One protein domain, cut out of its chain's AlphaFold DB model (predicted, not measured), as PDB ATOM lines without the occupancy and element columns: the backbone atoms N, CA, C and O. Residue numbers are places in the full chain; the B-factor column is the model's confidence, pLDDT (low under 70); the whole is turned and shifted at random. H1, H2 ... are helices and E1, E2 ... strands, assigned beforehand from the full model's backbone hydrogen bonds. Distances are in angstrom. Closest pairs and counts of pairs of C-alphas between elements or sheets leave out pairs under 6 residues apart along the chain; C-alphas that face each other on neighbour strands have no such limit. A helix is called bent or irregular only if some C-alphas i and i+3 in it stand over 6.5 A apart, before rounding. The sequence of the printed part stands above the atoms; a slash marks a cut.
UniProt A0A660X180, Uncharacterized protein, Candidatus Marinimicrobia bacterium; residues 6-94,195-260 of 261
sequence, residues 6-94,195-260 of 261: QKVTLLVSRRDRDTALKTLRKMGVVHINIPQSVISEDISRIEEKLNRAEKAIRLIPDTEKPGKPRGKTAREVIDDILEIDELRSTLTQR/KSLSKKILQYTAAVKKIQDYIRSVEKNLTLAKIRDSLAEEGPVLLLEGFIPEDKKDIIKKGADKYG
ATOM      1  N   GLN A   6     -71.626 -18.332  31.159       71.62
ATOM      2  CA  GLN A   6     -70.322 -17.668  31.265       71.62
ATOM      3  C   GLN A   6     -69.208 -18.688  31.530       71.62
ATOM      4  O   GLN A   6     -69.382 -19.616  32.325       71.62
ATOM      5  N   LYS A   7     -68.049 -18.506  30.882       73.50
ATOM      6  CA  LYS A   7     -66.831 -19.279  31.169       73.50
ATOM      7  C   LYS A   7     -66.203 -18.776  32.473       73.50
ATOM      8  O   LYS A   7     -66.058 -17.570  32.661       73.50
ATOM      9  N   VAL A   8     -65.824 -19.695  33.356       72.50
ATOM     10  CA  VAL A   8     -65.157 -19.422  34.635       72.50
ATOM     11  C   VAL A   8     -63.885 -20.251  34.729       72.50
ATOM     12  O   VAL A   8     -63.871 -21.428  34.366       72.50
ATOM     13  N   THR A   9     -62.843 -19.627  35.269       69.50
ATOM     14  CA  THR A   9     -61.547 -20.236  35.554       69.50
ATOM     15  C   THR A   9     -61.263 -20.065  37.049       69.50
ATOM     16  O   THR A   9     -61.340 -18.950  37.562       69.50
ATOM     17  N   LEU A  10     -60.987 -21.165  37.749       70.00
ATOM     18  CA  LEU A  10     -60.747 -21.242  39.194       70.00
ATOM     19  C   LEU A  10     -59.324 -21.741  39.457       70.00
ATOM     20  O   LEU A  10     -58.872 -22.686  38.806       70.00
ATOM     21  N   LEU A  11     -58.641 -21.133  40.426       72.00
ATOM     22  CA  LEU A  11     -57.297 -21.523  40.846       72.00
ATOM     23  C   LEU A  11     -57.387 -22.209  42.202       72.00
ATOM     24  O   LEU A  11     -57.649 -21.583  43.217       72.00
ATOM     25  N   VAL A  12     -57.169 -23.516  42.233       67.88
ATOM     26  CA  VAL A  12     -57.372 -24.311  43.445       67.88
ATOM     27  C   VAL A  12     -56.044 -24.877  43.923       67.88
ATOM     28  O   VAL A  12     -55.297 -25.477  43.155       67.88
ATOM     29  N   SER A  13     -55.757 -24.731  45.215       70.06
ATOM     30  CA  SER A  13     -54.657 -25.444  45.877       70.06
ATOM     31  C   SER A  13     -54.793 -26.953  45.661       70.06
ATOM     32  O   SER A  13     -55.854 -27.539  45.885       70.06
ATOM     33  N   ARG A  14     -53.712 -27.628  45.259       65.06
ATOM     34  CA  ARG A  14     -53.781 -29.063  44.921       65.06
ATOM     35  C   ARG A  14     -54.177 -29.942  46.117       65.06
ATOM     36  O   ARG A  14     -54.809 -30.978  45.916       65.06
ATOM     37  N   ARG A  15     -53.880 -29.505  47.352       67.81
ATOM     38  CA  ARG A  15     -54.299 -30.179  48.603       67.81
ATOM     39  C   ARG A  15     -55.817 -30.216  48.769       67.81
ATOM     40  O   ARG A  15     -56.345 -31.142  49.375       67.81
ATOM     41  N   ASP A  16     -56.505 -29.253  48.170       66.75
ATOM     42  CA  ASP A  16     -57.940 -29.047  48.324       66.75
ATOM     43  C   ASP A  16     -58.729 -29.490  47.084       66.75
ATOM     44  O   ASP A  16     -59.942 -29.296  47.030       66.75
ATOM     45  N   ARG A  17     -58.073 -30.143  46.104       64.69
ATOM     46  CA  ARG A  17     -58.663 -30.585  44.825       64.69
ATOM     47  C   ARG A  17     -59.961 -31.366  45.016       64.69
ATOM     48  O   ARG A  17     -60.992 -31.010  44.448       64.69
ATOM     49  N   ASP A  18     -59.920 -32.438  45.800       59.66
ATOM     50  CA  ASP A  18     -61.077 -33.324  45.966       59.66
ATOM     51  C   ASP A  18     -62.209 -32.641  46.737       59.66
ATOM     52  O   ASP A  18     -63.392 -32.862  46.457       59.66
ATOM     53  N   THR A  19     -61.854 -31.772  47.684       70.62
ATOM     54  CA  THR A  19     -62.802 -30.956  48.444       70.62
ATOM     55  C   THR A  19     -63.468 -29.920  47.539       70.62
ATOM     56  O   THR A  19     -64.692 -29.764  47.585       70.62
ATOM     57  N   ALA A  20     -62.705 -29.277  46.655       69.38
ATOM     58  CA  ALA A  20     -63.194 -28.291  45.703       69.38
ATOM     59  C   ALA A  20     -64.112 -28.907  44.648       69.38
ATOM     60  O   ALA A  20     -65.231 -28.434  44.466       69.38
ATOM     61  N   LEU A  21     -63.717 -30.028  44.036       67.12
ATOM     62  CA  LEU A  21     -64.541 -30.735  43.050       67.12
ATOM     63  C   LEU A  21     -65.864 -31.232  43.654       67.12
ATOM     64  O   LEU A  21     -66.925 -31.082  43.042       67.12
ATOM     65  N   LYS A  22     -65.843 -31.772  44.883       67.94
ATOM     66  CA  LYS A  22     -67.068 -32.186  45.592       67.94
ATOM     67  C   LYS A  22     -67.978 -31.002  45.901       67.94
ATOM     68  O   LYS A  22     -69.198 -31.125  45.797       67.94
ATOM     69  N   THR A  23     -67.404 -29.870  46.288       71.38
ATOM     70  CA  THR A  23     -68.162 -28.672  46.660       71.38
ATOM     71  C   THR A  23     -68.758 -27.990  45.431       71.38
ATOM     72  O   THR A  23     -69.945 -27.678  45.444       71.38
ATOM     73  N   LEU A  24     -68.001 -27.862  44.336       70.06
ATOM     74  CA  LEU A  24     -68.494 -27.361  43.046       70.06
ATOM     75  C   LEU A  24     -69.655 -28.222  42.523       70.06
ATOM     76  O   LEU A  24     -70.705 -27.688  42.170       70.06
ATOM     77  N   ARG A  25     -69.534 -29.556  42.607       62.97
ATOM     78  CA  ARG A  25     -70.613 -30.491  42.246       62.97
ATOM     79  C   ARG A  25     -71.867 -30.314  43.111       62.97
ATOM     80  O   ARG A  25     -72.976 -30.355  42.587       62.97
ATOM     81  N   LYS A  26     -71.713 -30.098  44.424       68.12
ATOM     82  CA  LYS A  26     -72.836 -29.822  45.346       68.12
ATOM     83  C   LYS A  26     -73.517 -28.482  45.069       68.12
ATOM     84  O   LYS A  26     -74.713 -28.363  45.306       68.12
ATOM     85  N   MET A  27     -72.782 -27.495  44.559       66.88
ATOM     86  CA  MET A  27     -73.333 -26.188  44.187       66.88
ATOM     87  C   MET A  27     -74.188 -26.247  42.907       66.88
ATOM     88  O   MET A  27     -74.847 -25.266  42.573       66.88
ATOM     89  N   GLY A  28     -74.259 -27.403  42.228       56.12
ATOM     90  CA  GLY A  28     -75.176 -27.627  41.105       56.12
ATOM     91  C   GLY A  28     -74.832 -26.786  39.879       56.12
ATOM     92  O   GLY A  28     -75.706 -26.448  39.078       56.12
ATOM     93  N   VAL A  29     -73.562 -26.409  39.769       55.91
ATOM     94  CA  VAL A  29     -73.005 -25.642  38.668       55.91
ATOM     95  C   VAL A  29     -71.792 -26.417  38.163       55.91
ATOM     96  O   VAL A  29     -71.092 -27.045  38.952       55.91
ATOM     97  N   VAL A  30     -71.526 -26.318  36.866       55.28
ATOM     98  CA  VAL A  30     -70.271 -26.682  36.197       55.28
ATOM     99  C   VAL A  30     -70.225 -28.073  35.529       55.28
ATOM    100  O   VAL A  30     -70.169 -29.117  36.174       55.28
ATOM    101  N   HIS A  31     -70.152 -28.059  34.190       53.03
ATOM    102  CA  HIS A  31     -69.347 -29.016  33.418       53.03
ATOM    103  C   HIS A  31     -67.888 -28.576  33.568       53.03
ATOM    104  O   HIS A  31     -67.479 -27.590  32.951       53.03
ATOM    105  N   ILE A  32     -67.150 -29.216  34.479       55.06
ATOM    106  CA  ILE A  32     -65.745 -28.885  34.738       55.06
ATOM    107  C   ILE A  32     -64.921 -29.605  33.680       55.06
ATOM    108  O   ILE A  32     -64.821 -30.832  33.708       55.06
ATOM    109  N   ASN A  33     -64.320 -28.845  32.774       48.47
ATOM    110  CA  ASN A  33     -63.279 -29.364  31.910       48.47
ATOM    111  C   ASN A  33     -61.969 -29.205  32.670       48.47
ATOM    112  O   ASN A  33     -61.464 -28.097  32.842       48.47
ATOM    113  N   ILE A  34     -61.425 -30.321  33.152       47.53
ATOM    114  CA  ILE A  34     -60.019 -30.360  33.540       47.53
ATOM    115  C   ILE A  34     -59.258 -30.186  32.229       47.53
ATOM    116  O   ILE A  34     -59.394 -31.050  31.355       47.53
ATOM    117  N   PRO A  35     -58.512 -29.091  32.036       45.34
ATOM    118  CA  PRO A  35     -57.733 -28.961  30.828       45.34
ATOM    119  C   PRO A  35     -56.703 -30.096  30.836       45.34
ATOM    120  O   PRO A  35     -55.788 -30.098  31.650       45.34
ATOM    121  N   GLN A  36     -56.809 -31.045  29.902       44.94
ATOM    122  CA  GLN A  36     -55.693 -31.917  29.494       44.94
ATOM    123  C   GLN A  36     -54.584 -31.101  28.788       44.94
ATOM    124  O   GLN A  36     -53.780 -31.632  28.025       44.94
ATOM    125  N   SER A  37     -54.589 -29.777  28.951       42.56
ATOM    126  CA  SER A  37     -54.013 -28.811  28.028       42.56
ATOM    127  C   SER A  37     -52.551 -28.524  28.337       42.56
ATOM    128  O   SER A  37     -52.157 -27.367  28.364       42.56
ATOM    129  N   VAL A  38     -51.759 -29.562  28.577       44.50
ATOM    130  CA  VAL A  38     -50.320 -29.536  28.307       44.50
ATOM    131  C   VAL A  38     -49.865 -30.953  27.929       44.50
ATOM    132  O   VAL A  38     -48.900 -31.481  28.468       44.50
ATOM    133  N   ILE A  39     -50.501 -31.585  26.934       49.00
ATOM    134  CA  ILE A  39     -49.661 -32.335  25.989       49.00
ATOM    135  C   ILE A  39     -48.780 -31.242  25.387       49.00
ATOM    136  O   ILE A  39     -49.251 -30.486  24.534       49.00
ATOM    137  N   SER A  40     -47.587 -31.021  25.951       57.22
ATOM    138  CA  SER A  40     -46.725 -29.946  25.475       57.22
ATOM    139  C   SER A  40     -46.531 -30.148  23.980       57.22
ATOM    140  O   SER A  40     -46.428 -31.278  23.497       57.22
ATOM    141  N   GLU A  41     -46.514 -29.061  23.219       61.00
ATOM    142  CA  GLU A  41     -46.260 -29.110  21.778       61.00
ATOM    143  C   GLU A  41     -44.994 -29.941  21.459       61.00
ATOM    144  O   GLU A  41     -44.916 -30.607  20.427       61.00
ATOM    145  N   ASP A  42     -44.047 -29.991  22.403       70.81
ATOM    146  CA  ASP A  42     -42.888 -30.882  22.415       70.81
ATOM    147  C   ASP A  42     -43.248 -32.379  22.438       70.81
ATOM    148  O   ASP A  42     -42.714 -33.127  21.618       70.81
ATOM    149  N   ILE A  43     -44.129 -32.840  23.339       73.50
ATOM    150  CA  ILE A  43     -44.567 -34.246  23.398       73.50
ATOM    151  C   ILE A  43     -45.251 -34.641  22.091       73.50
ATOM    152  O   ILE A  43     -44.854 -35.641  21.495       73.50
ATOM    153  N   SER A  44     -46.194 -33.835  21.595       75.75
ATOM    154  CA  SER A  44     -46.893 -34.110  20.330       75.75
ATOM    155  C   SER A  44     -45.920 -34.240  19.154       75.75
ATOM    156  O   SER A  44     -46.017 -35.174  18.361       75.75
ATOM    157  N   ARG A  45     -44.916 -33.353  19.065       83.69
ATOM    158  CA  ARG A  45     -43.864 -33.416  18.032       83.69
ATOM    159  C   ARG A  45     -42.970 -34.652  18.168       83.69
ATOM    160  O   ARG A  45     -42.460 -35.153  17.166       83.69
ATOM    161  N   ILE A  46     -42.704 -35.120  19.388       81.56
ATOM    162  CA  ILE A  46     -41.918 -36.342  19.623       81.56
ATOM    163  C   ILE A  46     -42.746 -37.584  19.262       81.56
ATOM    164  O   ILE A  46     -42.218 -38.484  18.608       81.56
ATOM    165  N   GLU A  47     -44.031 -37.618  19.617       83.38
ATOM    166  CA  GLU A  47     -44.959 -38.696  19.251       83.38
ATOM    167  C   GLU A  47     -45.162 -38.780  17.735       83.38
ATOM    168  O   GLU A  47     -45.141 -39.875  17.176       83.38
ATOM    169  N   GLU A  48     -45.244 -37.645  17.037       88.31
ATOM    170  CA  GLU A  48     -45.294 -37.616  15.574       88.31
ATOM    171  C   GLU A  48     -44.034 -38.240  14.951       88.31
ATOM    172  O   GLU A  48     -44.132 -39.085  14.059       88.31
ATOM    173  N   LYS A  49     -42.839 -37.884  15.445       89.38
ATOM    174  CA  LYS A  49     -41.572 -38.480  14.977       89.38
ATOM    175  C   LYS A  49     -41.530 -39.987  15.212       89.38
ATOM    176  O   LYS A  49     -41.042 -40.713  14.347       89.38
ATOM    177  N   LEU A  50     -42.027 -40.442  16.362       88.19
ATOM    178  CA  LEU A  50     -42.107 -41.861  16.694       88.19
ATOM    179  C   LEU A  50     -43.048 -42.587  15.728       88.19
ATOM    180  O   LEU A  50     -42.632 -43.546  15.085       88.19
ATOM    181  N   ASN A  51     -44.263 -42.070  15.535       89.19
ATOM    182  CA  ASN A  51     -45.251 -42.653  14.631       89.19
ATOM    183  C   ASN A  51     -44.749 -42.703  13.177       89.19
ATOM    184  O   ASN A  51     -44.899 -43.716  12.498       89.19
ATOM    185  N   ARG A  52     -44.075 -41.645  12.701       93.88
ATOM    186  CA  ARG A  52     -43.427 -41.632  11.375       93.88
ATOM    187  C   ARG A  52     -42.381 -42.740  11.246       93.88
ATOM    188  O   ARG A  52     -42.372 -43.459  10.249       93.88
ATOM    189  N   ALA A  53     -41.518 -42.900  12.250       90.81
ATOM    190  CA  ALA A  53     -40.476 -43.924  12.250       90.81
ATOM    191  C   ALA A  53     -41.052 -45.352  12.319       90.81
ATOM    192  O   ALA A  53     -40.596 -46.238  11.594       90.81
ATOM    193  N   GLU A  54     -42.080 -45.568  13.142       90.38
ATOM    194  CA  GLU A  54     -42.799 -46.842  13.252       90.38
ATOM    195  C   GLU A  54     -43.582 -47.190  11.982       90.38
ATOM    196  O   GLU A  54     -43.613 -48.349  11.564       90.38
ATOM    197  N   LYS A  55     -44.199 -46.202  11.329       92.06
ATOM    198  CA  LYS A  55     -44.835 -46.411  10.027       92.06
ATOM    199  C   LYS A  55     -43.784 -46.807   8.991       92.06
ATOM    200  O   LYS A  55     -43.955 -47.816   8.313       92.06
ATOM    201  N   ALA A  56     -42.675 -46.070   8.911       92.56
ATOM    202  CA  ALA A  56     -41.611 -46.347   7.950       92.56
ATOM    203  C   ALA A  56     -41.011 -47.750   8.120       92.56
ATOM    204  O   ALA A  56     -40.828 -48.451   7.128       92.56
ATOM    205  N   ILE A  57     -40.752 -48.208   9.352       90.12
ATOM    206  CA  ILE A  57     -40.169 -49.543   9.560       90.12
ATOM    207  C   ILE A  57     -41.120 -50.676   9.150       90.12
ATOM    208  O   ILE A  57     -40.654 -51.683   8.627       90.12
ATOM    209  N   ARG A  58     -42.440 -50.505   9.316       91.12
ATOM    210  CA  ARG A  58     -43.452 -51.492   8.887       91.12
ATOM    211  C   ARG A  58     -43.559 -51.623   7.366       91.12
ATOM    212  O   ARG A  58     -44.010 -52.653   6.877       91.12
ATOM    213  N   LEU A  59     -43.167 -50.586   6.627       90.75
ATOM    214  CA  LEU A  59     -43.191 -50.561   5.162       90.75
ATOM    215  C   LEU A  59     -41.962 -51.231   4.531       90.75
ATOM    216  O   LEU A  59     -41.959 -51.512   3.330       90.75
ATOM    217  N   ILE A  60     -40.913 -51.480   5.320       89.25
ATOM    218  CA  ILE A  60     -39.722 -52.190   4.861       89.25
ATOM    219  C   ILE A  60     -40.030 -53.696   4.853       89.25
ATOM    220  O   ILE A  60     -40.435 -54.234   5.883       89.25
ATOM    221  N   PRO A  61     -39.831 -54.402   3.726       85.81
ATOM    222  CA  PRO A  61     -40.040 -55.841   3.668       85.81
ATOM    223  C   PRO A  61     -39.004 -56.574   4.524       85.81
ATOM    224  O   PRO A  61     -37.832 -56.189   4.557       85.81
ATOM    225  N   ASP A  62     -39.426 -57.664   5.161       78.75
ATOM    226  CA  ASP A  62     -38.508 -58.579   5.832       78.75
ATOM    227  C   ASP A  62     -37.793 -59.435   4.778       78.75
ATOM    228  O   ASP A  62     -38.433 -60.137   3.987       78.75
ATOM    229  N   THR A  63     -36.469 -59.308   4.682       77.00
ATOM    230  CA  THR A  63     -35.678 -59.993   3.653       77.00
ATOM    231  C   THR A  63     -34.340 -60.456   4.209       77.00
ATOM    232  O   THR A  63     -33.632 -59.684   4.853       77.00
ATOM    233  N   GLU A  64     -33.927 -61.671   3.844       63.69
ATOM    234  CA  GLU A  64     -32.626 -62.242   4.229       63.69
ATOM    235  C   GLU A  64     -31.426 -61.560   3.547       63.69
ATOM    236  O   GLU A  64     -30.282 -61.733   3.965       63.69
ATOM    237  N   LYS A  65     -31.666 -60.783   2.480       70.50
ATOM    238  CA  LYS A  65     -30.630 -60.090   1.703       70.50
ATOM    239  C   LYS A  65     -30.727 -58.583   1.932       70.50
ATOM    240  O   LYS A  65     -31.367 -57.898   1.129       70.50
ATOM    241  N   PRO A  66     -30.087 -58.050   2.987       69.56
ATOM    242  CA  PRO A  66     -30.094 -56.621   3.229       69.56
ATOM    243  C   PRO A  66     -29.469 -55.878   2.045       69.56
ATOM    244  O   PRO A  66     -28.515 -56.334   1.409       69.56
ATOM    245  N   GLY A  67     -30.028 -54.709   1.751       71.50
ATOM    246  CA  GLY A  67     -29.518 -53.782   0.755       71.50
ATOM    247  C   GLY A  67     -28.124 -53.262   1.111       71.50
ATOM    248  O   GLY A  67     -27.504 -53.642   2.105       71.50
ATOM    249  N   LYS A  68     -27.611 -52.337   0.301       69.50
ATOM    250  CA  LYS A  68     -26.344 -51.669   0.623       69.50
ATOM    251  C   LYS A  68     -26.602 -50.462   1.527       69.50
ATOM    252  O   LYS A  68     -27.486 -49.665   1.205       69.50
ATOM    253  N   PRO A  69     -25.822 -50.278   2.606       61.56
ATOM    254  CA  PRO A  69     -25.951 -49.112   3.463       61.56
ATOM    255  C   PRO A  69     -25.667 -47.847   2.650       61.56
ATOM    256  O   PRO A  69     -24.596 -47.683   2.068       61.56
ATOM    257  N   ARG A  70     -26.649 -46.949   2.599       66.56
ATOM    258  CA  ARG A  70     -26.467 -45.592   2.085       66.56
ATOM    259  C   ARG A  70     -26.070 -44.696   3.251       66.56
ATOM    260  O   ARG A  70     -26.620 -44.838   4.338       66.56
ATOM    261  N   GLY A  71     -25.157 -43.754   3.026       73.25
ATOM    262  CA  GLY A  71     -24.686 -42.794   4.038       73.25
ATOM    263  C   GLY A  71     -25.752 -41.835   4.594       73.25
ATOM    264  O   GLY A  71     -25.399 -40.900   5.302       73.25
ATOM    265  N   LYS A  72     -27.039 -42.058   4.295       82.69
ATOM    266  CA  LYS A  72     -28.177 -41.264   4.766       82.69
ATOM    267  C   LYS A  72     -28.426 -41.458   6.261       82.69
ATOM    268  O   LYS A  72     -28.163 -42.528   6.821       82.69
ATOM    269  N   THR A  73     -28.939 -40.433   6.932       87.62
ATOM    270  CA  THR A  73     -29.371 -40.488   8.339       87.62
ATOM    271  C   THR A  73     -30.650 -41.319   8.502       87.62
ATOM    272  O   THR A  73     -31.339 -41.609   7.531       87.62
ATOM    273  N   ALA A  74     -30.979 -41.734   9.734       87.19
ATOM    274  CA  ALA A  74     -32.221 -42.479   9.983       87.19
ATOM    275  C   ALA A  74     -33.456 -41.665   9.572       87.19
ATOM    276  O   ALA A  74     -34.372 -42.206   8.969       87.19
ATOM    277  N   ARG A  75     -33.438 -40.359   9.860       88.44
ATOM    278  CA  ARG A  75     -34.525 -39.434   9.541       88.44
ATOM    279  C   ARG A  75     -34.734 -39.291   8.035       88.44
ATOM    280  O   ARG A  75     -35.854 -39.454   7.585       88.44
ATOM    281  N   GLU A  76     -33.661 -39.080   7.274       90.94
ATOM    282  CA  GLU A  76     -33.738 -39.006   5.806       90.94
ATOM    283  C   GLU A  76     -34.310 -40.291   5.204       90.94
ATOM    284  O   GLU A  76     -35.150 -40.234   4.318       90.94
ATOM    285  N   VAL A  77     -33.893 -41.455   5.715       91.06
ATOM    286  CA  VAL A  77     -34.425 -42.741   5.247       91.06
ATOM    287  C   VAL A  77     -35.909 -42.897   5.594       91.06
ATOM    288  O   VAL A  77     -36.665 -43.405   4.775       91.06
ATOM    289  N   ILE A  78     -36.334 -42.476   6.790       92.81
ATOM    290  CA  ILE A  78     -37.750 -42.489   7.191       92.81
ATOM    291  C   ILE A  78     -38.571 -41.607   6.249       92.81
ATOM    292  O   ILE A  78     -39.590 -42.066   5.742       92.81
ATOM    293  N   ASP A  79     -38.115 -40.381   5.991       93.12
ATOM    294  CA  ASP A  79     -38.804 -39.441   5.107       93.12
ATOM    295  C   ASP A  79     -38.887 -39.999   3.673       93.12
ATOM    296  O   ASP A  79     -39.984 -40.076   3.125       93.12
ATOM    297  N   ASP A  80     -37.788 -40.539   3.124       93.19
ATOM    298  CA  ASP A  80     -37.791 -41.190   1.806       93.19
ATOM    299  C   ASP A  80     -38.800 -42.356   1.731       93.19
ATOM    300  O   ASP A  80     -39.460 -42.552   0.713       93.19
ATOM    301  N   ILE A  81     -38.893 -43.190   2.777       93.69
ATOM    302  CA  ILE A  81     -39.815 -44.338   2.794       93.69
ATOM    303  C   ILE A  81     -41.267 -43.862   2.795       93.69
ATOM    304  O   ILE A  81     -42.090 -44.440   2.086       93.69
ATOM    305  N   LEU A  82     -41.580 -42.830   3.580       94.12
ATOM    306  CA  LEU A  82     -42.927 -42.274   3.660       94.12
ATOM    307  C   LEU A  82     -43.333 -41.586   2.352       94.12
ATOM    308  O   LEU A  82     -44.444 -41.812   1.885       94.12
ATOM    309  N   GLU A  83     -42.426 -40.846   1.713       95.31
ATOM    310  CA  GLU A  83     -42.660 -40.273   0.380       95.31
ATOM    311  C   GLU A  83     -42.909 -41.363  -0.671       95.31
ATOM    312  O   GLU A  83     -43.804 -41.245  -1.510       95.31
ATOM    313  N   ILE A  84     -42.150 -42.466  -0.620       95.00
ATOM    314  CA  ILE A  84     -42.378 -43.600  -1.521       95.00
ATOM    315  C   ILE A  84     -43.749 -44.245  -1.264       95.00
ATOM    316  O   ILE A  84     -44.403 -44.659  -2.218       95.00
ATOM    317  N   ASP A  85     -44.180 -44.371  -0.008       94.38
ATOM    318  CA  ASP A  85     -45.494 -44.920   0.357       94.38
ATOM    319  C   ASP A  85     -46.641 -44.066  -0.196       94.38
ATOM    320  O   ASP A  85     -47.550 -44.592  -0.840       94.38
ATOM    321  N   GLU A  86     -46.554 -42.746  -0.025       95.69
ATOM    322  CA  GLU A  86     -47.522 -41.794  -0.573       95.69
ATOM    323  C   GLU A  86     -47.587 -41.890  -2.100       95.69
ATOM    324  O   GLU A  86     -48.665 -42.100  -2.661       95.69
ATOM    325  N   LEU A  87     -46.432 -41.859  -2.774       96.12
ATOM    326  CA  LEU A  87     -46.368 -41.980  -4.228       96.12
ATOM    327  C   LEU A  87     -46.937 -43.321  -4.715       96.12
ATOM    328  O   LEU A  87     -47.685 -43.361  -5.691       96.12
ATOM    329  N   ARG A  88     -46.642 -44.431  -4.025       95.75
ATOM    330  CA  ARG A  88     -47.225 -45.744  -4.342       95.75
ATOM    331  C   ARG A  88     -48.742 -45.739  -4.206       95.75
ATOM    332  O   ARG A  88     -49.403 -46.340  -5.051       95.75
ATOM    333  N   SER A  89     -49.285 -45.093  -3.177       95.62
ATOM    334  CA  SER A  89     -50.733 -44.968  -2.990       95.62
ATOM    335  C   SER A  89     -51.368 -44.216  -4.161       95.62
ATOM    336  O   SER A  89     -52.312 -44.724  -4.765       95.62
ATOM    337  N   THR A  90     -50.805 -43.067  -4.548       97.50
ATOM    338  CA  THR A  90     -51.284 -42.277  -5.695       97.50
ATOM    339  C   THR A  90     -51.222 -43.069  -7.000       97.50
ATOM    340  O   THR A  90     -52.206 -43.135  -7.733       97.50
ATOM    341  N   LEU A  91     -50.095 -43.731  -7.272       96.81
ATOM    342  CA  LEU A  91     -49.915 -44.553  -8.471       96.81
ATOM    343  C   LEU A  91     -50.873 -45.751  -8.508       96.81
ATOM    344  O   LEU A  91     -51.382 -46.104  -9.568       96.81
ATOM    345  N   THR A  92     -51.146 -46.372  -7.358       95.12
ATOM    346  CA  THR A  92     -52.080 -47.506  -7.266       95.12
ATOM    347  C   THR A  92     -53.518 -47.057  -7.509       95.12
ATOM    348  O   THR A  92     -54.249 -47.730  -8.233       95.12
ATOM    349  N   GLN A  93     -53.916 -45.904  -6.961       97.12
ATOM    350  CA  GLN A  93     -55.218 -45.307  -7.248       97.12
ATOM    351  C   GLN A  93     -55.361 -45.009  -8.743       97.12
ATOM    352  O   GLN A  93     -56.347 -45.412  -9.358       97.12
ATOM    353  N   ARG A  94     -54.340 -44.394  -9.351       97.25
ATOM    354  CA  ARG A  94     -54.332 -44.111 -10.786       97.25
ATOM    355  C   ARG A  94     -54.431 -45.383 -11.630       97.25
ATOM    356  O   ARG A  94     -55.165 -45.422 -12.611       97.25
ATOM    357  N   LYS A 195     -42.407 -50.910  -9.682       95.31
ATOM    358  CA  LYS A 195     -41.263 -51.838  -9.577       95.31
ATOM    359  C   LYS A 195     -39.979 -51.117  -9.159       95.31
ATOM    360  O   LYS A 195     -39.193 -51.660  -8.380       95.31
ATOM    361  N   SER A 196     -39.734 -49.914  -9.676       94.75
ATOM    362  CA  SER A 196     -38.571 -49.104  -9.302       94.75
ATOM    363  C   SER A 196     -38.641 -48.647  -7.839       94.75
ATOM    364  O   SER A 196     -37.642 -48.738  -7.123       94.75
ATOM    365  N   LEU A 197     -39.824 -48.246  -7.364       93.94
ATOM    366  CA  LEU A 197     -40.076 -47.835  -5.985       93.94
ATOM    367  C   LEU A 197     -39.898 -49.009  -5.018       93.94
ATOM    368  O   LEU A 197     -39.206 -48.870  -4.010       93.94
ATOM    369  N   SER A 198     -40.395 -50.200  -5.364       91.38
ATOM    370  CA  SER A 198     -40.140 -51.426  -4.596       91.38
ATOM    371  C   SER A 198     -38.644 -51.734  -4.485       91.38
ATOM    372  O   SER A 198     -38.159 -52.068  -3.404       91.38
ATOM    373  N   LYS A 199     -37.876 -51.562  -5.572       90.38
ATOM    374  CA  LYS A 199     -36.411 -51.718  -5.536       90.38
ATOM    375  C   LYS A 199     -35.738 -50.668  -4.648       90.38
ATOM    376  O   LYS A 199     -34.751 -50.997  -3.994       90.38
ATOM    377  N   LYS A 200     -36.237 -49.426  -4.612       89.62
ATOM    378  CA  LYS A 200     -35.730 -48.378  -3.707       89.62
ATOM    379  C   LYS A 200     -35.989 -48.741  -2.243       89.62
ATOM    380  O   LYS A 200     -35.050 -48.689  -1.457       89.62
ATOM    381  N   ILE A 201     -37.199 -49.190  -1.893       89.44
ATOM    382  CA  ILE A 201     -37.522 -49.646  -0.527       89.44
ATOM    383  C   ILE A 201     -36.601 -50.796  -0.107       89.44
ATOM    384  O   ILE A 201     -36.059 -50.781   0.997       89.44
ATOM    385  N   LEU A 202     -36.350 -51.757  -1.002       88.62
ATOM    386  CA  LEU A 202     -35.455 -52.880  -0.718       88.62
ATOM    387  C   LEU A 202     -34.036 -52.420  -0.339       88.62
ATOM    388  O   LEU A 202     -33.376 -53.067   0.467       88.62
ATOM    389  N   GLN A 203     -33.561 -51.286  -0.859       87.12
ATOM    390  CA  GLN A 203     -32.249 -50.739  -0.492       87.12
ATOM    391  C   GLN A 203     -32.209 -50.215   0.953       87.12
ATOM    392  O   GLN A 203     -31.135 -50.205   1.554       87.12
ATOM    393  N   TYR A 204     -33.354 -49.835   1.528       87.88
ATOM    394  CA  TYR A 204     -33.454 -49.353   2.909       87.88
ATOM    395  C   TYR A 204     -33.519 -50.465   3.960       87.88
ATOM    396  O   TYR A 204     -33.368 -50.177   5.145       87.88
ATOM    397  N   THR A 205     -33.612 -51.736   3.559       87.00
ATOM    398  CA  THR A 205     -33.484 -52.886   4.482       87.00
ATOM    399  C   THR A 205     -32.172 -52.852   5.281       87.00
ATOM    400  O   THR A 205     -32.143 -53.197   6.458       87.00
ATOM    401  N   ALA A 206     -31.090 -52.324   4.697       85.88
ATOM    402  CA  ALA A 206     -29.807 -52.133   5.381       85.88
ATOM    403  C   ALA A 206     -29.858 -51.106   6.527       85.88
ATOM    404  O   ALA A 206     -29.012 -51.118   7.421       85.88
ATOM    405  N   ALA A 207     -30.828 -50.190   6.486       86.19
ATOM    406  CA  ALA A 207     -31.002 -49.123   7.463       86.19
ATOM    407  C   ALA A 207     -31.967 -49.504   8.597       86.19
ATOM    408  O   ALA A 207     -32.111 -48.716   9.528       86.19
ATOM    409  N   VAL A 208     -32.576 -50.699   8.578       88.56
ATOM    410  CA  VAL A 208     -33.545 -51.153   9.597       88.56
ATOM    411  C   VAL A 208     -32.990 -50.993  11.007       88.56
ATOM    412  O   VAL A 208     -33.616 -50.346  11.841       88.56
ATOM    413  N   LYS A 209     -31.771 -51.486  11.265       88.00
ATOM    414  CA  LYS A 209     -31.130 -51.350  12.583       88.00
ATOM    415  C   LYS A 209     -30.970 -49.882  12.995       88.00
ATOM    416  O   LYS A 209     -31.254 -49.524  14.131       88.00
ATOM    417  N   LYS A 210     -30.585 -49.019  12.051       89.75
ATOM    418  CA  LYS A 210     -30.411 -47.578  12.276       89.75
ATOM    419  C   LYS A 210     -31.742 -46.884  12.592       89.75
ATOM    420  O   LYS A 210     -31.776 -45.988  13.431       89.75
ATOM    421  N   ILE A 211     -32.830 -47.305  11.947       90.38
ATOM    422  CA  ILE A 211     -34.190 -46.830  12.233       90.38
ATOM    423  C   ILE A 211     -34.640 -47.328  13.612       90.38
ATOM    424  O   ILE A 211     -35.156 -46.539  14.389       90.38
ATOM    425  N   GLN A 212     -34.373 -48.585  13.975       91.44
ATOM    426  CA  GLN A 212     -34.671 -49.115  15.316       91.44
ATOM    427  C   GLN A 212     -33.884 -48.403  16.426       91.44
ATOM    428  O   GLN A 212     -34.415 -48.164  17.509       91.44
ATOM    429  N   ASP A 213     -32.615 -48.065  16.185       90.44
ATOM    430  CA  ASP A 213     -31.811 -47.243  17.098       90.44
ATOM    431  C   ASP A 213     -32.415 -45.835  17.236       90.44
ATOM    432  O   ASP A 213     -32.518 -45.302  18.344       90.44
ATOM    433  N   TYR A 214     -32.871 -45.252  16.123       91.69
ATOM    434  CA  TYR A 214     -33.563 -43.966  16.121       91.69
ATOM    435  C   TYR A 214     -34.877 -44.018  16.910       91.69
ATOM    436  O   TYR A 214     -35.064 -43.178  17.786       91.69
ATOM    437  N   ILE A 215     -35.729 -45.023  16.685       90.94
ATOM    438  CA  ILE A 215     -36.979 -45.246  17.433       90.94
ATOM    439  C   ILE A 215     -36.694 -45.287  18.936       90.94
ATOM    440  O   ILE A 215     -37.223 -44.458  19.671       90.94
ATOM    441  N   ARG A 216     -35.750 -46.130  19.380       90.88
ATOM    442  CA  ARG A 216     -35.355 -46.218  20.798       90.88
ATOM    443  C   ARG A 216     -34.878 -44.884  21.371       90.88
ATOM    444  O   ARG A 216     -35.151 -44.560  22.527       90.88
ATOM    445  N   SER A 217     -34.160 -44.088  20.578       89.62
ATOM    446  CA  SER A 217     -33.724 -42.754  21.006       89.62
ATOM    447  C   SER A 217     -34.897 -41.778  21.167       89.62
ATOM    448  O   SER A 217     -34.925 -41.005  22.124       89.62
ATOM    449  N   VAL A 218     -35.885 -41.838  20.267       86.88
ATOM    450  CA  VAL A 218     -37.089 -41.001  20.301       86.88
ATOM    451  C   VAL A 218     -38.000 -41.416  21.455       86.88
ATOM    452  O   VAL A 218     -38.466 -40.543  22.178       86.88
ATOM    453  N   GLU A 219     -38.176 -42.715  21.702       82.50
ATOM    454  CA  GLU A 219     -38.906 -43.244  22.863       82.50
ATOM    455  C   GLU A 219     -38.293 -42.761  24.178       82.50
ATOM    456  O   GLU A 219     -39.003 -42.254  25.043       82.50
ATOM    457  N   LYS A 220     -36.960 -42.823  24.315       79.19
ATOM    458  CA  LYS A 220     -36.272 -42.300  25.503       79.19
ATOM    459  C   LYS A 220     -36.532 -40.803  25.689       79.19
ATOM    460  O   LYS A 220     -36.800 -40.364  26.807       79.19
ATOM    461  N   ASN A 221     -36.474 -40.024  24.609       77.94
ATOM    462  CA  ASN A 221     -36.783 -38.593  24.652       77.94
ATOM    463  C   ASN A 221     -38.247 -38.341  25.035       77.94
ATOM    464  O   ASN A 221     -38.516 -37.427  25.812       77.94
ATOM    465  N   LEU A 222     -39.175 -39.171  24.551       76.19
ATOM    466  CA  LEU A 222     -40.589 -39.105  24.905       76.19
ATOM    467  C   LEU A 222     -40.807 -39.388  26.392       76.19
ATOM    468  O   LEU A 222     -41.526 -38.647  27.056       76.19
ATOM    469  N   THR A 223     -40.160 -40.421  26.937       68.62
ATOM    470  CA  THR A 223     -40.216 -40.731  28.371       68.62
ATOM    471  C   THR A 223     -39.685 -39.569  29.207       68.62
ATOM    472  O   THR A 223     -40.330 -39.171  30.172       68.62
ATOM    473  N   LEU A 224     -38.547 -38.982  28.823       68.19
ATOM    474  CA  LEU A 224     -37.977 -37.827  29.522       68.19
ATOM    475  C   LEU A 224     -38.890 -36.596  29.454       68.19
ATOM    476  O   LEU A 224     -39.073 -35.930  30.471       68.19
ATOM    477  N   ALA A 225     -39.488 -36.315  28.293       69.69
ATOM    478  CA  ALA A 225     -40.441 -35.218  28.128       69.69
ATOM    479  C   ALA A 225     -41.696 -35.425  28.990       69.69
ATOM    480  O   ALA A 225     -42.109 -34.508  29.690       69.69
ATOM    481  N   LYS A 226     -42.238 -36.650  29.031       65.38
ATOM    482  CA  LYS A 226     -43.380 -37.007  29.888       65.38
ATOM    483  C   LYS A 226     -43.057 -36.862  31.379       65.38
ATOM    484  O   LYS A 226     -43.879 -36.340  32.121       65.38
ATOM    485  N   ILE A 227     -41.861 -37.268  31.819       61.19
ATOM    486  CA  ILE A 227     -41.410 -37.071  33.209       61.19
ATOM    487  C   ILE A 227     -41.271 -35.576  33.523       61.19
ATOM    488  O   ILE A 227     -41.752 -35.127  34.558       61.19
ATOM    489  N   ARG A 228     -40.647 -34.793  32.634       59.62
ATOM    490  CA  ARG A 228     -40.486 -33.340  32.796       59.62
ATOM    491  C   ARG A 228     -41.834 -32.632  32.924       59.62
ATOM    492  O   ARG A 228     -41.998 -31.824  33.832       59.62
ATOM    493  N   ASP A 229     -42.776 -32.941  32.043       60.38
ATOM    494  CA  ASP A 229     -44.094 -32.308  32.042       60.38
ATOM    495  C   ASP A 229     -44.920 -32.764  33.255       60.38
ATOM    496  O   ASP A 229     -45.555 -31.938  33.905       60.38
ATOM    497  N   SER A 230     -44.807 -34.034  33.661       52.28
ATOM    498  CA  SER A 230     -45.392 -34.527  34.914       52.28
ATOM    499  C   SER A 230     -44.836 -33.808  36.146       52.28
ATOM    500  O   SER A 230     -45.597 -33.548  37.071       52.28
ATOM    501  N   LEU A 231     -43.537 -33.485  36.178       48.38
ATOM    502  CA  LEU A 231     -42.913 -32.713  37.261       48.38
ATOM    503  C   LEU A 231     -43.320 -31.229  37.215       48.38
ATOM    504  O   LEU A 231     -43.461 -30.600  38.260       48.38
ATOM    505  N   ALA A 232     -43.547 -30.665  36.025       49.03
ATOM    506  CA  ALA A 232     -44.066 -29.305  35.854       49.03
ATOM    507  C   ALA A 232     -45.547 -29.180  36.277       49.03
ATOM    508  O   ALA A 232     -45.954 -28.137  36.788       49.03
ATOM    509  N   GLU A 233     -46.335 -30.253  36.143       50.69
ATOM    510  CA  GLU A 233     -47.683 -30.370  36.721       50.69
ATOM    511  C   GLU A 233     -47.690 -30.489  38.264       50.69
ATOM    512  O   GLU A 233     -48.750 -30.370  38.886       50.69
ATOM    513  N   GLU A 234     -46.538 -30.689  38.921       47.69
ATOM    514  CA  GLU A 234     -46.398 -30.684  40.388       47.69
ATOM    515  C   GLU A 234     -46.147 -29.284  40.988       47.69
ATOM    516  O   GLU A 234     -45.466 -29.130  42.000       47.69
ATOM    517  N   GLY A 235     -46.734 -28.235  40.408       56.50
ATOM    518  CA  GLY A 235     -46.863 -26.928  41.068       56.50
ATOM    519  C   GLY A 235     -47.898 -26.932  42.217       56.50
ATOM    520  O   GLY A 235     -48.747 -27.826  42.294       56.50
ATOM    521  N   PRO A 236     -47.893 -25.932  43.129       60.59
ATOM    522  CA  PRO A 236     -48.803 -25.897  44.284       60.59
ATOM    523  C   PRO A 236     -50.279 -25.612  43.934       60.59
ATOM    524  O   PRO A 236     -51.155 -25.806  44.782       60.59
ATOM    525  N   VAL A 237     -50.570 -25.160  42.709       60.66
ATOM    526  CA  VAL A 237     -51.892 -24.667  42.285       60.66
ATOM    527  C   VAL A 237     -52.347 -25.375  41.008       60.66
ATOM    528  O   VAL A 237     -51.553 -25.615  40.104       60.66
ATOM    529  N   LEU A 238     -53.635 -25.702  40.943       64.12
ATOM    530  CA  LEU A 238     -54.314 -26.386  39.849       64.12
ATOM    531  C   LEU A 238     -55.357 -25.455  39.211       64.12
ATOM    532  O   LEU A 238     -56.109 -24.786  39.916       64.12
ATOM    533  N   LEU A 239     -55.422 -25.431  37.879       65.62
ATOM    534  CA  LEU A 239     -56.388 -24.637  37.114       65.62
ATOM    535  C   LEU A 239     -57.633 -25.480  36.792       65.62
ATOM    536  O   LEU A 239     -57.520 -26.547  36.189       65.62
ATOM    537  N   LEU A 240     -58.822 -25.003  37.161       65.94
ATOM    538  CA  LEU A 240     -60.107 -25.613  36.803       65.94
ATOM    539  C   LEU A 240     -60.894 -24.672  35.892       65.94
ATOM    540  O   LEU A 240     -61.165 -23.537  36.276       65.94
ATOM    541  N   GLU A 241     -61.317 -25.141  34.719       63.59
ATOM    542  CA  GLU A 241     -62.172 -24.367  33.815       63.59
ATOM    543  C   GLU A 241     -63.570 -24.985  33.698       63.59
ATOM    544  O   GLU A 241     -63.743 -26.205  33.715       63.59
ATOM    545  N   GLY A 242     -64.596 -24.150  33.547       66.75
ATOM    546  CA  GLY A 242     -65.950 -24.629  33.291       66.75
ATOM    547  C   GLY A 242     -66.937 -23.525  32.933       66.75
ATOM    548  O   GLY A 242     -66.580 -22.352  32.855       66.75
ATOM    549  N   PHE A 243     -68.191 -23.910  32.701       69.44
ATOM    550  CA  PHE A 243     -69.268 -22.985  32.333       69.44
ATOM    551  C   PHE A 243     -70.351 -22.933  33.405       69.44
ATOM    552  O   PHE A 243     -70.748 -23.969  33.948       69.44
ATOM    553  N   ILE A 244     -70.835 -21.723  33.690       74.00
ATOM    554  CA  ILE A 244     -71.886 -21.469  34.675       74.00
ATOM    555  C   ILE A 244     -73.016 -20.624  34.080       74.00
ATOM    556  O   ILE A 244     -72.728 -19.719  33.299       74.00
ATOM    557  N   PRO A 245     -74.282 -20.853  34.465       76.12
ATOM    558  CA  PRO A 245     -75.372 -19.929  34.170       76.12
ATOM    559  C   PRO A 245     -75.113 -18.555  34.801       76.12
ATOM    560  O   PRO A 245     -74.628 -18.471  35.935       76.12
ATOM    561  N   GLU A 246     -75.414 -17.480  34.075       76.25
ATOM    562  CA  GLU A 246     -75.136 -16.103  34.508       76.25
ATOM    563  C   GLU A 246     -75.815 -15.735  35.843       76.25
ATOM    564  O   GLU A 246     -75.225 -15.048  36.676       76.25
ATOM    565  N   ASP A 247     -76.995 -16.298  36.106       74.44
ATOM    566  CA  ASP A 247     -77.779 -16.152  37.339       74.44
ATOM    567  C   ASP A 247     -77.130 -16.799  38.578       74.44
ATOM    568  O   ASP A 247     -77.541 -16.530  39.706       74.44
ATOM    569  N   LYS A 248     -76.090 -17.626  38.402       71.75
ATOM    570  CA  LYS A 248     -75.404 -18.346  39.494       71.75
ATOM    571  C   LYS A 248     -73.979 -17.863  39.775       71.75
ATOM    572  O   LYS A 248     -73.271 -18.471  40.582       71.75
ATOM    573  N   LYS A 249     -73.551 -16.757  39.162       73.69
ATOM    574  CA  LYS A 249     -72.198 -16.190  39.320       73.69
ATOM    575  C   LYS A 249     -71.836 -15.859  40.768       73.69
ATOM    576  O   LYS A 249     -70.727 -16.159  41.214       73.69
ATOM    577  N   ASP A 250     -72.778 -15.295  41.517       77.69
ATOM    578  CA  ASP A 250     -72.540 -14.873  42.901       77.69
ATOM    579  C   ASP A 250     -72.382 -16.049  43.871       77.69
ATOM    580  O   ASP A 250     -71.724 -15.919  44.904       77.69
ATOM    581  N   ILE A 251     -72.930 -17.218  43.527       76.69
ATOM    582  CA  ILE A 251     -72.787 -18.446  44.320       76.69
ATOM    583  C   ILE A 251     -71.343 -18.955  44.238       76.69
ATOM    584  O   ILE A 251     -70.762 -19.324  45.257       76.69
ATOM    585  N   ILE A 252     -70.743 -18.919  43.044       73.06
ATOM    586  CA  ILE A 252     -69.362 -19.367  42.825       73.06
ATOM    587  C   ILE A 252     -68.356 -18.401  43.448       73.06
ATOM    588  O   ILE A 252     -67.430 -18.865  44.104       73.06
ATOM    589  N   LYS A 253     -68.563 -17.083  43.329       75.75
ATOM    590  CA  LYS A 253     -67.693 -16.086  43.981       75.75
ATOM    591  C   LYS A 253     -67.661 -16.250  45.502       75.75
ATOM    592  O   LYS A 253     -66.591 -16.372  46.082       75.75
ATOM    593  N   LYS A 254     -68.833 -16.371  46.136       78.75
ATOM    594  CA  LYS A 254     -68.929 -16.625  47.584       78.75
ATOM    595  C   LYS A 254     -68.319 -17.970  47.989       78.75
ATOM    596  O   LYS A 254     -67.826 -18.106  49.104       78.75
ATOM    597  N   GLY A 255     -68.380 -18.971  47.108       75.44
ATOM    598  CA  GLY A 255     -67.697 -20.247  47.294       75.44
ATOM    599  C   GLY A 255     -66.177 -20.090  47.269       75.44
ATOM    600  O   GLY A 255     -65.514 -20.545  48.195       75.44
ATOM    601  N   ALA A 256     -65.640 -19.406  46.260       73.75
ATOM    602  CA  ALA A 256     -64.207 -19.165  46.105       73.75
ATOM    603  C   ALA A 256     -63.615 -18.435  47.326       73.75
ATOM    604  O   ALA A 256     -62.696 -18.957  47.956       73.75
ATOM    605  N   ASP A 257     -64.248 -17.343  47.773       78.19
ATOM    606  CA  ASP A 257     -63.811 -16.586  48.958       78.19
ATOM    607  C   ASP A 257     -63.841 -17.426  50.247       78.19
ATOM    608  O   ASP A 257     -62.994 -17.281  51.128       78.19
ATOM    609  N   LYS A 258     -64.824 -18.328  50.375       78.19
ATOM    610  CA  LYS A 258     -64.996 -19.176  51.563       78.19
ATOM    611  C   LYS A 258     -63.985 -20.323  51.632       78.19
ATOM    612  O   LYS A 258     -63.649 -20.755  52.734       78.19
ATOM    613  N   TYR A 259     -63.557 -20.851  50.487       72.31
ATOM    614  CA  TYR A 259     -62.688 -22.030  50.405       72.31
ATOM    615  C   TYR A 259     -61.259 -21.719  49.930       72.31
ATOM    616  O   TYR A 259     -60.448 -22.639  49.850       72.31
ATOM    617  N   GLY A 260     -60.940 -20.446  49.671       66.44
ATOM    618  CA  GLY A 260     -59.601 -19.985  49.302       66.44
ATOM    619  C   GLY A 260     -59.200 -20.345  47.869       66.44
ATOM    620  O   GLY A 260     -58.062 -20.768  47.658       66.44
TER     621      GLY A 260
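AT A GLANCE: This is residues 6 to 94 and 195 to 260 of the 261 residues of an uncharacterized protein of Candidatus Marinimicrobia bacterium (UniProt A0A660X180). A small three-stranded sheet with H1 and H5 packed over one face makes a head at one end, and a long arm of two helices side by side, H2 and H4b, leads away from it. At the arm's far end a second helix pair, H3 and H4a, turns off at a corner, and residues 89 to 94 of H3 stick out. The printed part has 155 residues with five named helices and three strands, in the order E1 H1 E2 H2 H3 H4 E3 H5; the sheet, E1 - E3 - E2, is antiparallel throughout, and the class is mostly helix. The whole is extended, with a radius of gyration of the C-alphas of 25.3 A, and flat, spanning 73 by 38 by 20 A.

IN THESE COORDINATES: E1, residues 6 to 13, begins with C-alpha 6 at (-70.322, -17.668, 31.265) and is 22.8 A long. H1, residues 14 to 26, is irregular, with C-alphas 15 and 18 7.9 A apart. E2 is residues 31 to 33, H2 residues 41 to 59, 27.3 A, and H3 residues 74 to 94, 30.4 A. H4, residues 195 to 232, was assigned as one helix by its hydrogen bonds but is bent, with C-alphas 206 and 209 7.4 A apart. Its arms are H4a, residues 195 to 206, itself irregular with C-alphas 203 and 206 6.51 A apart, and H4b, residues 209 to 232, 34.6 A. E3, residues 237 to 245, is 25.3 A long. H5, residues 246 to 259, is irregular, with C-alphas 247 and 250 7.7 A apart; it ends with C-alpha 259 at (-62.688, -22.030, 50.405).

HOW THE PARTS SIT: E3 is antiparallel to E1, with N 8 and O 242 2.8 A apart, and to E2, with N 33 and O 241 2.9 A apart, both within hydrogen-bond range. E1, H1 and E2 form a split strand-helix-strand unit, two strands running the same way with E3 between them, and its crossover is right-handed. The sheet with H1 and H5 makes two layers, helices on one face of a sheet. H1 is over E3 at a height of 9.0 A, along the strands. H2 and H4b touch, closest at the C-alphas of Ile 46 and Leu 222, 6.1 A, at a shallow tilt of 23 degrees, opposite ways. H3 and H4a touch, closest at the C-alphas of Ile 84 and Leu 197, 6.6 A, also at 23 degrees, opposite ways. Residues 52 to 59 of H2 touch H3, closest at the C-alphas of Ala 56 and Ile 78, 5.5 A. In H2, H3 and H4b every O i to N i+4 pair is within hydrogen-bond range; in H1 it is 7 of 9, in H4a 5 of 8, in H5 7 of 10.

THE WHOLE: The C-alphas farthest apart, of Lys 65 and Asp 250, are 74.2 A apart. Residues 95 to 194 are not printed, with 15.2 A between C-alphas 94 and 195. The link from H2 to H3 is long, 14 residues. The mean pLDDT of the printed part is 76.3, and 54 residues are under 70, among them 25 to 41 and 223 to 243.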